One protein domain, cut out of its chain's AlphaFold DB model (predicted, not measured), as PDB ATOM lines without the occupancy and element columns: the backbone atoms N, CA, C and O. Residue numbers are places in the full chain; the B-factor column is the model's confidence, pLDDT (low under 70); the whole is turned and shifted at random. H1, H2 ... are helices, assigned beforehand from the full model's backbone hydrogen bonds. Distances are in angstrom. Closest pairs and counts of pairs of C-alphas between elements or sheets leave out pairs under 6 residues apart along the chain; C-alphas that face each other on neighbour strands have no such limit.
ATOM      1  N   HIS A   2     -18.464  36.903 -22.397       77.25
ATOM      2  CA  HIS A   2     -19.252  35.932 -21.608       77.25
ATOM      3  C   HIS A   2     -19.855  34.762 -22.411       77.25
ATOM      4  O   HIS A   2     -19.736  33.620 -21.989       77.25
ATOM      5  N   GLY A   3     -20.454  35.017 -23.582       78.31
ATOM      6  CA  GLY A   3     -21.006  33.946 -24.431       78.31
ATOM      7  C   GLY A   3     -19.949  32.936 -24.892       78.31
ATOM      8  O   GLY A   3     -20.136  31.744 -24.719       78.31
ATOM      9  N   ALA A   4     -18.791  33.415 -25.357       77.00
ATOM     10  CA  ALA A   4     -17.688  32.547 -25.776       77.00
ATOM     11  C   ALA A   4     -17.064  31.768 -24.607       77.00
ATOM     12  O   ALA A   4     -16.598  30.651 -24.789       77.00
ATOM     13  N   PHE A   5     -17.053  32.352 -23.406       80.31
ATOM     14  CA  PHE A   5     -16.598  31.666 -22.198       80.31
ATOM     15  C   PHE A   5     -17.548  30.531 -21.794       80.31
ATOM     16  O   PHE A   5     -17.090  29.444 -21.456       80.31
ATOM     17  N   MET A   6     -18.861  30.758 -21.880       82.44
ATOM     18  CA  MET A   6     -19.850  29.704 -21.649       82.44
ATOM     19  C   MET A   6     -19.799  28.631 -22.740       82.44
ATOM     20  O   MET A   6     -19.871  27.454 -22.421       82.44
ATOM     21  N   ASP A   7     -19.577  29.007 -24.004       80.94
ATOM     22  CA  ASP A   7     -19.377  28.043 -25.094       80.94
ATOM     23  C   ASP A   7     -18.130  27.170 -24.876       80.94
ATOM     24  O   ASP A   7     -18.155  25.987 -25.209       80.94
ATOM     25  N   TYR A   8     -17.059  27.723 -24.294       80.94
ATOM     26  CA  TYR A   8     -15.881  26.954 -23.883       80.94
ATOM     27  C   TYR A   8     -16.196  25.989 -22.732       80.94
ATOM     28  O   TYR A   8     -15.851  24.813 -22.820       80.94
ATOM     29  N   LEU A   9     -16.880  26.455 -21.681       82.00
ATOM     30  CA  LEU A   9     -17.269  25.607 -20.545       82.00
ATOM     31  C   LEU A   9     -18.217  24.474 -20.954       82.00
ATOM     32  O   LEU A   9     -18.081  23.355 -20.465       82.00
ATOM     33  N   ASP A  10     -19.149  24.760 -21.860       83.62
ATOM     34  CA  ASP A  10     -20.126  23.794 -22.358       83.62
ATOM     35  C   ASP A  10     -19.561  22.901 -23.485       83.62
ATOM     36  O   ASP A  10     -20.283  22.035 -23.984       83.62
ATOM     37  N   GLY A  11     -18.312  23.112 -23.925       75.25
ATOM     38  CA  GLY A  11     -17.697  22.362 -25.028       75.25
ATOM     39  C   GLY A  11     -18.469  22.492 -26.345       75.25
ATOM     40  O   GLY A  11     -18.633  21.522 -27.083       75.25
ATOM     41  N   ARG A  12     -19.022  23.672 -26.630       76.06
ATOM     42  CA  ARG A  12     -19.863  23.927 -27.807       76.06
ATOM     43  C   ARG A  12     -19.077  24.596 -28.930       76.06
ATOM     44  O   ARG A  12     -18.006  25.170 -28.740       76.06
ATOM     45  N   ASN A  13     -19.661  24.558 -30.128       75.50
ATOM     46  CA  ASN A  13     -19.132  25.189 -31.337       75.50
ATOM     47  C   ASN A  13     -17.733  24.670 -31.710       75.50
ATOM     48  O   ASN A  13     -17.590  23.524 -32.133       75.50
ATOM     49  N   GLU A  14     -16.724  25.529 -31.598       68.62
ATOM     50  CA  GLU A  14     -15.336  25.286 -31.994       68.62
ATOM     51  C   GLU A  14     -14.506  24.670 -30.867       68.62
ATOM     52  O   GLU A  14     -13.412  24.199 -31.135       68.62
ATOM     53  N   PHE A  15     -15.030  24.652 -29.636       72.44
ATOM     54  CA  PHE A  15     -14.438  23.977 -28.474       72.44
ATOM     55  C   PHE A  15     -15.004  22.564 -28.271       72.44
ATOM     56  O   PHE A  15     -14.708  21.908 -27.276       72.44
ATOM     57  N   HIS A  16     -15.852  22.107 -29.198       72.44
ATOM     58  CA  HIS A  16     -16.383  20.751 -29.195       72.44
ATOM     59  C   HIS A  16     -15.262  19.747 -29.495       72.44
ATOM     60  O   HIS A  16     -14.479  20.033 -30.402       72.44
ATOM     61  N   PRO A  17     -15.207  18.577 -28.829       69.19
ATOM     62  CA  PRO A  17     -14.164  17.566 -29.049       69.19
ATOM     63  C   PRO A  17     -13.925  17.248 -30.533       69.19
ATOM     64  O   PRO A  17     -12.791  17.233 -30.982       69.19
ATOM     65  N   ASP A  18     -14.999  17.133 -31.320       71.31
ATOM     66  CA  ASP A  18     -14.931  16.863 -32.767       71.31
ATOM     67  C   ASP A  18     -14.274  17.969 -33.623       71.31
ATOM     68  O   ASP A  18     -13.937  17.730 -34.780       71.31
ATOM     69  N   ARG A  19     -14.164  19.206 -33.123       67.25
ATOM     70  CA  ARG A  19     -13.514  20.335 -33.831       67.25
ATOM     71  C   ARG A  19     -12.239  20.808 -33.143       67.25
ATOM     72  O   ARG A  19     -11.384  21.413 -33.785       67.25
ATOM     73  N   TRP A  20     -12.148  20.562 -31.844       71.88
ATOM     74  CA  TRP A  20     -11.036  20.877 -30.973       71.88
ATOM     75  C   TRP A  20     -10.354  19.580 -30.577       71.88
ATOM     76  O   TRP A  20     -10.585  19.045 -29.489       71.88
ATOM     77  N   ASP A  21      -9.506  19.066 -31.458       68.88
ATOM     78  CA  ASP A  21      -8.923  17.748 -31.253       68.88
ATOM     79  C   ASP A  21      -7.701  17.763 -30.324       68.88
ATOM     80  O   ASP A  21      -6.597  17.308 -30.620       68.88
ATOM     81  N   PHE A  22      -7.879  18.374 -29.159       70.69
ATOM     82  CA  PHE A  22      -6.846  18.459 -28.135       70.69
ATOM     83  C   PHE A  22      -6.530  17.106 -27.514       70.69
ATOM     84  O   PHE A  22      -5.438  16.923 -26.979       70.69
ATOM     85  N   GLN A  23      -7.465  16.158 -27.581       70.38
ATOM     86  CA  GLN A  23      -7.255  14.820 -27.054       70.38
ATOM     87  C   GLN A  23      -6.343  14.001 -27.975       70.38
ATOM     88  O   GLN A  23      -5.411  13.374 -27.470       70.38
ATOM     89  N   GLU A  24      -6.521  14.078 -29.298       73.00
ATOM     90  CA  GLU A  24      -5.570  13.490 -30.251       73.00
ATOM     91  C   GLU A  24      -4.223  14.222 -30.238       73.00
ATOM     92  O   GLU A  24      -3.164  13.587 -30.242       73.00
ATOM     93  N   LEU A  25      -4.233  15.556 -30.121       72.31
ATOM     94  CA  LEU A  25      -3.001  16.332 -30.007       72.31
ATOM     95  C   LEU A  25      -2.203  15.926 -28.759       72.31
ATOM     96  O   LEU A  25      -1.010  15.648 -28.842       72.31
ATOM     97  N   ARG A  26      -2.859  15.799 -27.603       75.44
ATOM     98  CA  ARG A  26      -2.215  15.316 -26.379       75.44
ATOM     99  C   ARG A  26      -1.665  13.898 -26.541       75.44
ATOM    100  O   ARG A  26      -0.530  13.654 -26.146       75.44
ATOM    101  N   ALA A  27      -2.429  12.993 -27.151       76.44
ATOM    102  CA  ALA A  27      -1.996  11.616 -27.381       76.44
ATOM    103  C   ALA A  27      -0.766  11.535 -28.308       76.44
ATOM    104  O   ALA A  27       0.141  10.744 -28.058       76.44
ATOM    105  N   SER A  28      -0.697  12.371 -29.348       74.94
ATOM    106  CA  SER A  28       0.461  12.432 -30.254       74.94
ATOM    107  C   SER A  28       1.722  12.996 -29.583       74.94
ATOM    108  O   SER A  28       2.808  12.451 -29.776       74.94
ATOM    109  N   PHE A  29       1.597  14.017 -28.731       74.00
ATOM    110  CA  PHE A  29       2.722  14.537 -27.940       74.00
ATOM    111  C   PHE A  29       3.196  13.550 -26.860       74.00
ATOM    112  O   PHE A  29       4.402  13.423 -26.642       74.00
ATOM    113  N   GLU A  30       2.276  12.802 -26.241       77.81
ATOM    114  CA  GLU A  30       2.603  11.713 -25.308       77.81
ATOM    115  C   GLU A  30       3.363  10.575 -26.012       77.81
ATOM    116  O   GLU A  30       4.320  10.043 -25.454       77.81
ATOM    117  N   GLN A  31       3.018  10.245 -27.262       77.69
ATOM    118  CA  GLN A  31       3.770   9.271 -28.069       77.69
ATOM    119  C   GLN A  31       5.170   9.769 -28.458       77.69
ATOM    120  O   GLN A  31       6.092   8.966 -28.592       77.69
ATOM    121  N   LEU A  32       5.335  11.082 -28.633       77.25
ATOM    122  CA  LEU A  32       6.599  11.717 -29.009       77.25
ATOM    123  C   LEU A  32       7.472  12.118 -27.803       77.25
ATOM    124  O   LEU A  32       8.546  12.679 -28.007       77.25
ATOM    125  N   ASN A  33       7.044  11.838 -26.561       73.62
ATOM    126  CA  ASN A  33       7.705  12.277 -25.320       73.62
ATOM    127  C   ASN A  33       8.040  13.784 -25.295       73.62
ATOM    128  O   ASN A  33       9.011  14.208 -24.666       73.62
ATOM    129  N   GLN A  34       7.249  14.603 -25.987       77.31
ATOM    130  CA  GLN A  34       7.484  16.038 -26.108       77.31
ATOM    131  C   GLN A  34       6.419  16.801 -25.305       77.31
ATOM    132  O   GLN A  34       5.249  16.414 -25.319       77.31
ATOM    133  N   PRO A  35       6.781  17.881 -24.585       75.69
ATOM    134  CA  PRO A  35       5.795  18.686 -23.875       75.69
ATOM    135  C   PRO A  35       4.805  19.325 -24.857       75.69
ATOM    136  O   PRO A  35       5.202  19.887 -25.878       75.69
ATOM    137  N   VAL A  36       3.513  19.263 -24.522       78.88
ATOM    138  CA  VAL A  36       2.446  19.905 -25.300       78.88
ATOM    139  C   VAL A  36       2.614  21.421 -25.218       78.88
ATOM    140  O   VAL A  36       2.486  22.006 -24.140       78.88
ATOM    141  N   ASP A  37       2.850  22.070 -26.356       82.50
ATOM    142  CA  ASP A  37       2.843  23.531 -26.439       82.50
ATOM    143  C   ASP A  37       1.404  24.058 -26.414       82.50
ATOM    144  O   ASP A  37       0.742  24.213 -27.441       82.50
ATOM    145  N   LEU A  38       0.916  24.341 -25.206       82.00
ATOM    146  CA  LEU A  38      -0.420  24.889 -24.985       82.00
ATOM    147  C   LEU A  38      -0.603  26.248 -25.676       82.00
ATOM    148  O   LEU A  38      -1.692  26.524 -26.172       82.00
ATOM    149  N   ILE A  39       0.438  27.084 -25.747       84.50
ATOM    150  CA  ILE A  39       0.343  28.404 -26.384       84.50
ATOM    151  C   ILE A  39       0.089  28.220 -27.881       84.50
ATOM    152  O   ILE A  39      -0.838  28.831 -28.414       84.50
ATOM    153  N   GLY A  40       0.826  27.310 -28.525       81.19
ATOM    154  CA  GLY A  40       0.614  26.909 -29.915       81.19
ATOM    155  C   GLY A  40      -0.836  26.506 -30.203       81.19
ATOM    156  O   GLY A  40      -1.454  27.032 -31.132       81.19
ATOM    157  N   VAL A  41      -1.431  25.668 -29.347       83.56
ATOM    158  CA  VAL A  41      -2.834  25.230 -29.492       83.56
ATOM    159  C   VAL A  41      -3.809  26.404 -29.473       83.56
ATOM    160  O   VAL A  41      -4.660  26.526 -30.353       83.56
ATOM    161  N   TRP A  42      -3.679  27.300 -28.492       84.62
ATOM    162  CA  TRP A  42      -4.563  28.459 -28.383       84.62
ATOM    163  C   TRP A  42      -4.339  29.460 -29.520       84.62
ATOM    164  O   TRP A  42      -5.307  30.029 -30.024       84.62
ATOM    165  N   THR A  43      -3.099  29.644 -29.984       84.69
ATOM    166  CA  THR A  43      -2.814  30.509 -31.142       84.69
ATOM    167  C   THR A  43      -3.408  29.975 -32.445       84.69
ATOM    168  O   THR A  43      -3.863  30.777 -33.258       84.69
ATOM    169  N   GLY A  44      -3.505  28.652 -32.618       80.31
ATOM    170  CA  GLY A  44      -4.108  28.022 -33.801       80.31
ATOM    171  C   GLY A  44      -5.593  28.348 -34.006       80.31
ATOM    172  O   GLY A  44      -6.109  28.236 -35.116       80.31
ATOM    173  N   LEU A  45      -6.282  28.819 -32.966       79.25
ATOM    174  CA  LEU A  45      -7.668  29.280 -33.056       79.25
ATOM    175  C   LEU A  45      -7.857  30.722 -33.494       79.25
ATOM    176  O   LEU A  45      -9.003  31.165 -33.648       79.25
ATOM    177  N   LEU A  46      -6.783  31.501 -33.550       77.88
ATOM    178  CA  LEU A  46      -6.890  32.895 -33.927       77.88
ATOM    179  C   LEU A  46      -7.229  32.952 -35.416       77.88
ATOM    180  O   LEU A  46      -6.368  32.805 -36.276       77.88
ATOM    181  N   LEU A  47      -8.507  33.165 -35.729       70.44
ATOM    182  CA  LEU A  47      -8.924  33.495 -37.087       70.44
ATOM    183  C   LEU A  47      -8.661  34.981 -37.331       70.44
ATOM    184  O   LEU A  47      -9.207  35.833 -36.625       70.44
ATOM    185  N   SER A  48      -7.865  35.277 -38.358       61.66
ATOM    186  CA  SER A  48      -7.468  36.637 -38.748       61.66
ATOM    187  C   SER A  48      -8.607  37.493 -39.321       61.66
ATOM    188  O   SER A  48      -8.422  38.695 -39.474       61.66
ATOM    189  N   ASP A  49      -9.767  36.903 -39.636       61.00
ATOM    190  CA  ASP A  49     -10.792  37.531 -40.493       61.00
ATOM    191  C   ASP A  49     -12.150  37.801 -39.806       61.00
ATOM    192  O   ASP A  49     -13.065  38.356 -40.406       61.00
ATOM    193  N   LEU A  50     -12.321  37.449 -38.525       58.31
ATOM    194  CA  LEU A  50     -13.558  37.755 -37.790       58.31
ATOM    195  C   LEU A  50     -13.298  38.838 -36.746       58.31
ATOM    196  O   LEU A  50     -12.676  38.586 -35.719       58.31
ATOM    197  N   GLY A  51     -13.778  40.055 -36.999       57.28
ATOM    198  CA  GLY A  51     -13.559  41.198 -36.112       57.28
ATOM    199  C   GLY A  51     -14.023  40.950 -34.674       57.28
ATOM    200  O   GLY A  51     -15.182  40.620 -34.465       57.28
ATOM    201  N   ASN A  52     -13.124  41.137 -33.700       57.94
ATOM    202  CA  ASN A  52     -13.347  41.345 -32.258       57.94
ATOM    203  C   ASN A  52     -14.589  40.668 -31.640       57.94
ATOM    204  O   ASN A  52     -15.298  41.248 -30.814       57.94
ATOM    205  N   VAL A  53     -14.851  39.413 -32.000       72.31
ATOM    206  CA  VAL A  53     -15.883  38.603 -31.353       72.31
ATOM    207  C   VAL A  53     -15.328  38.176 -29.997       72.31
ATOM    208  O   VAL A  53     -14.134  37.915 -29.856       72.31
ATOM    209  N   GLY A  54     -16.180  38.070 -28.974       74.19
ATOM    210  CA  GLY A  54     -15.781  37.693 -27.609       74.19
ATOM    211  C   GLY A  54     -14.917  36.425 -27.482       74.19
ATOM    212  O   GLY A  54     -14.323  36.229 -26.428       74.19
ATOM    213  N   ARG A  55     -14.839  35.612 -28.540       77.75
ATOM    214  CA  ARG A  55     -13.924  34.485 -28.726       77.75
ATOM    215  C   ARG A  55     -12.455  34.902 -28.826       77.75
ATOM    216  O   ARG A  55     -11.651  34.362 -28.082       77.75
ATOM    217  N   GLN A  56     -12.091  35.855 -29.686       81.69
ATOM    218  CA  GLN A  56     -10.694  36.305 -29.804       81.69
ATOM    219  C   GLN A  56     -10.188  36.837 -28.463       81.69
ATOM    220  O   GLN A  56      -9.078  36.534 -28.044       81.69
ATOM    221  N   GLN A  57     -11.047  37.550 -27.731       84.62
ATOM    222  CA  GLN A  57     -10.733  38.029 -26.386       84.62
ATOM    223  C   GLN A  57     -10.493  36.883 -25.391       84.62
ATOM    224  O   GLN A  57      -9.615  37.000 -24.543       84.62
ATOM    225  N   LEU A  58     -11.247  35.781 -25.491       85.62
ATOM    226  CA  LEU A  58     -11.038  34.590 -24.665       85.62
ATOM    227  C   LEU A  58      -9.711  33.901 -25.002       85.62
ATOM    228  O   LEU A  58      -8.967  33.538 -24.100       85.62
ATOM    229  N   VAL A  59      -9.393  33.770 -26.291       85.88
ATOM    230  CA  VAL A  59      -8.129  33.180 -26.749       85.88
ATOM    231  C   VAL A  59      -6.938  34.027 -26.306       85.88
ATOM    232  O   VAL A  59      -5.982  33.497 -25.748       85.88
ATOM    233  N   HIS A  60      -7.014  35.353 -26.455       86.56
ATOM    234  CA  HIS A  60      -5.994  36.262 -25.933       86.56
ATOM    235  C   HIS A  60      -5.854  36.168 -24.412       86.56
ATOM    236  O   HIS A  60      -4.735  36.187 -23.908       86.56
ATOM    237  N   LEU A  61      -6.960  36.032 -23.674       88.88
ATOM    238  CA  LEU A  61      -6.911  35.826 -22.229       88.88
ATOM    239  C   LEU A  61      -6.206  34.510 -21.876       88.88
ATOM    240  O   LEU A  61      -5.340  34.514 -21.009       88.88
ATOM    241  N   ALA A  62      -6.533  33.413 -22.561       87.94
ATOM    242  CA  ALA A  62      -5.897  32.118 -22.343       87.94
ATOM    243  C   ALA A  62      -4.388  32.173 -22.628       87.94
ATOM    244  O   ALA A  62      -3.597  31.760 -21.783       87.94
ATOM    245  N   ILE A  63      -3.979  32.760 -23.759       88.19
ATOM    246  CA  ILE A  63      -2.562  32.959 -24.106       88.19
ATOM    247  C   ILE A  63      -1.855  33.798 -23.038       88.19
ATOM    248  O   ILE A  63      -0.765  33.441 -22.607       88.19
ATOM    249  N   ASN A  64      -2.479  34.885 -22.578       89.25
ATOM    250  CA  ASN A  64      -1.898  35.749 -21.553       89.25
ATOM    251  C   ASN A  64      -1.748  35.042 -20.205       89.25
ATOM    252  O   ASN A  64      -0.761  35.258 -19.519       89.25
ATOM    253  N   VAL A  65      -2.707  34.206 -19.805       89.19
ATOM    254  CA  VAL A  65      -2.600  33.437 -18.557       89.19
ATOM    255  C   VAL A  65      -1.509  32.373 -18.671       89.19
ATOM    256  O   VAL A  65      -0.727  32.203 -17.741       89.19
ATOM    257  N   LEU A  66      -1.424  31.689 -19.814       86.19
ATOM    258  CA  LEU A  66      -0.427  30.643 -20.059       86.19
ATOM    259  C   LEU A  66       0.989  31.191 -20.278       86.19
ATOM    260  O   LEU A  66       1.955  30.463 -20.067       86.19
ATOM    261  N   SER A  67       1.132  32.456 -20.675       86.88
ATOM    262  CA  SER A  67       2.434  33.115 -20.818       86.88
ATOM    263  C   SER A  67       2.992  33.655 -19.499       86.88
ATOM    264  O   SER A  67       4.173  34.003 -19.433       86.88
ATOM    265  N   ILE A  68       2.183  33.706 -18.431       86.50
ATOM    266  CA  ILE A  68       2.669  34.057 -17.096       86.50
ATOM    267  C   ILE A  68       3.522  32.900 -16.578       86.50
ATOM    268  O   ILE A  68       3.029  31.837 -16.203       86.50
TER     269      ILE A  68
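This is residues 2 to 68 of the 273 residues of an uncharacterized protein of Thanatephorus cucumeris (strain AG1-IB / isolate 7/3/14) (UniProt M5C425). The four helices follow one another round an open loop: H1, then H2 at the far end of the loop, then H3 and H4, with H4 coming back so that its first residues, 54 to 58, meet H1. H3 and H4 pack together as a helical hairpin, while H2 touches no helix and is tied in by the chain before and after it. The printed part has 67 residues with four named helices, in the order H1, H2, H3, H4, and no named strand; it is all helix, with 38 residues in the named helices. It is only just compact, close to loose, with a radius of gyration of the C-alphas of 12.7 A, and its C-alphas span 36 by 27 by 21 A.

H1, residues 2 to 9, touches H4, residues 54 to 67, and H4 does so with residues 54 to 58 alone. Their closest C-alphas are those of Ala 4 and Arg 55, 5.2 A apart, and they run the same way at a steep tilt of 60 degrees. H2, residues 22 to 31, is apart from H1 and from H4. H2 and H3, residues 38 to 43, are close but not clearly touching: their closest C-alphas, those of Phe 22 and Val 41, are 8.0 A apart. These two run opposite ways at a steep tilt of 43 degrees. H3 touches H4 in a helical hairpin, opposite ways at a shallow tilt of 31 degrees, and the closest C-alphas are those of Ile 39 and Ile 63, 5.9 A apart. H1 and H3 are apart. In H1, H2, H3 and H4 every O i to N i+4 pair is within hydrogen-bond range.

H1 runs from His 2, C-alpha at (-19.252, 35.932, -21.608), to Leu 9, 10.6 A from first to last C-alpha. H2 runs from Phe 22, C-alpha at (-6.846, 18.459, -28.135), to Gln 31, 14.0 A. H3 runs from Leu 38 to Thr 43, 8.7 A. H4, the longest helix with 14 residues, runs from Gly 54 to Ser 67, 20.0 A, and its last C-alpha is at (2.434, 33.115, -20.818).

The two C-alphas farthest apart are those of Asn 33 and Gly 51, at 37.5 A, and those of His 2 and Ile 68, the first and last printed, are 22.5 A apart. The printed part has no cut. The link from H1 to H2, residues 10 to 21, is long; those from H2 to H3 and from H3 to H4 are short. The mean pLDDT of the printed part is 77.3, and residues 14, 17, 19, 21 and 48 to 52 are under 70.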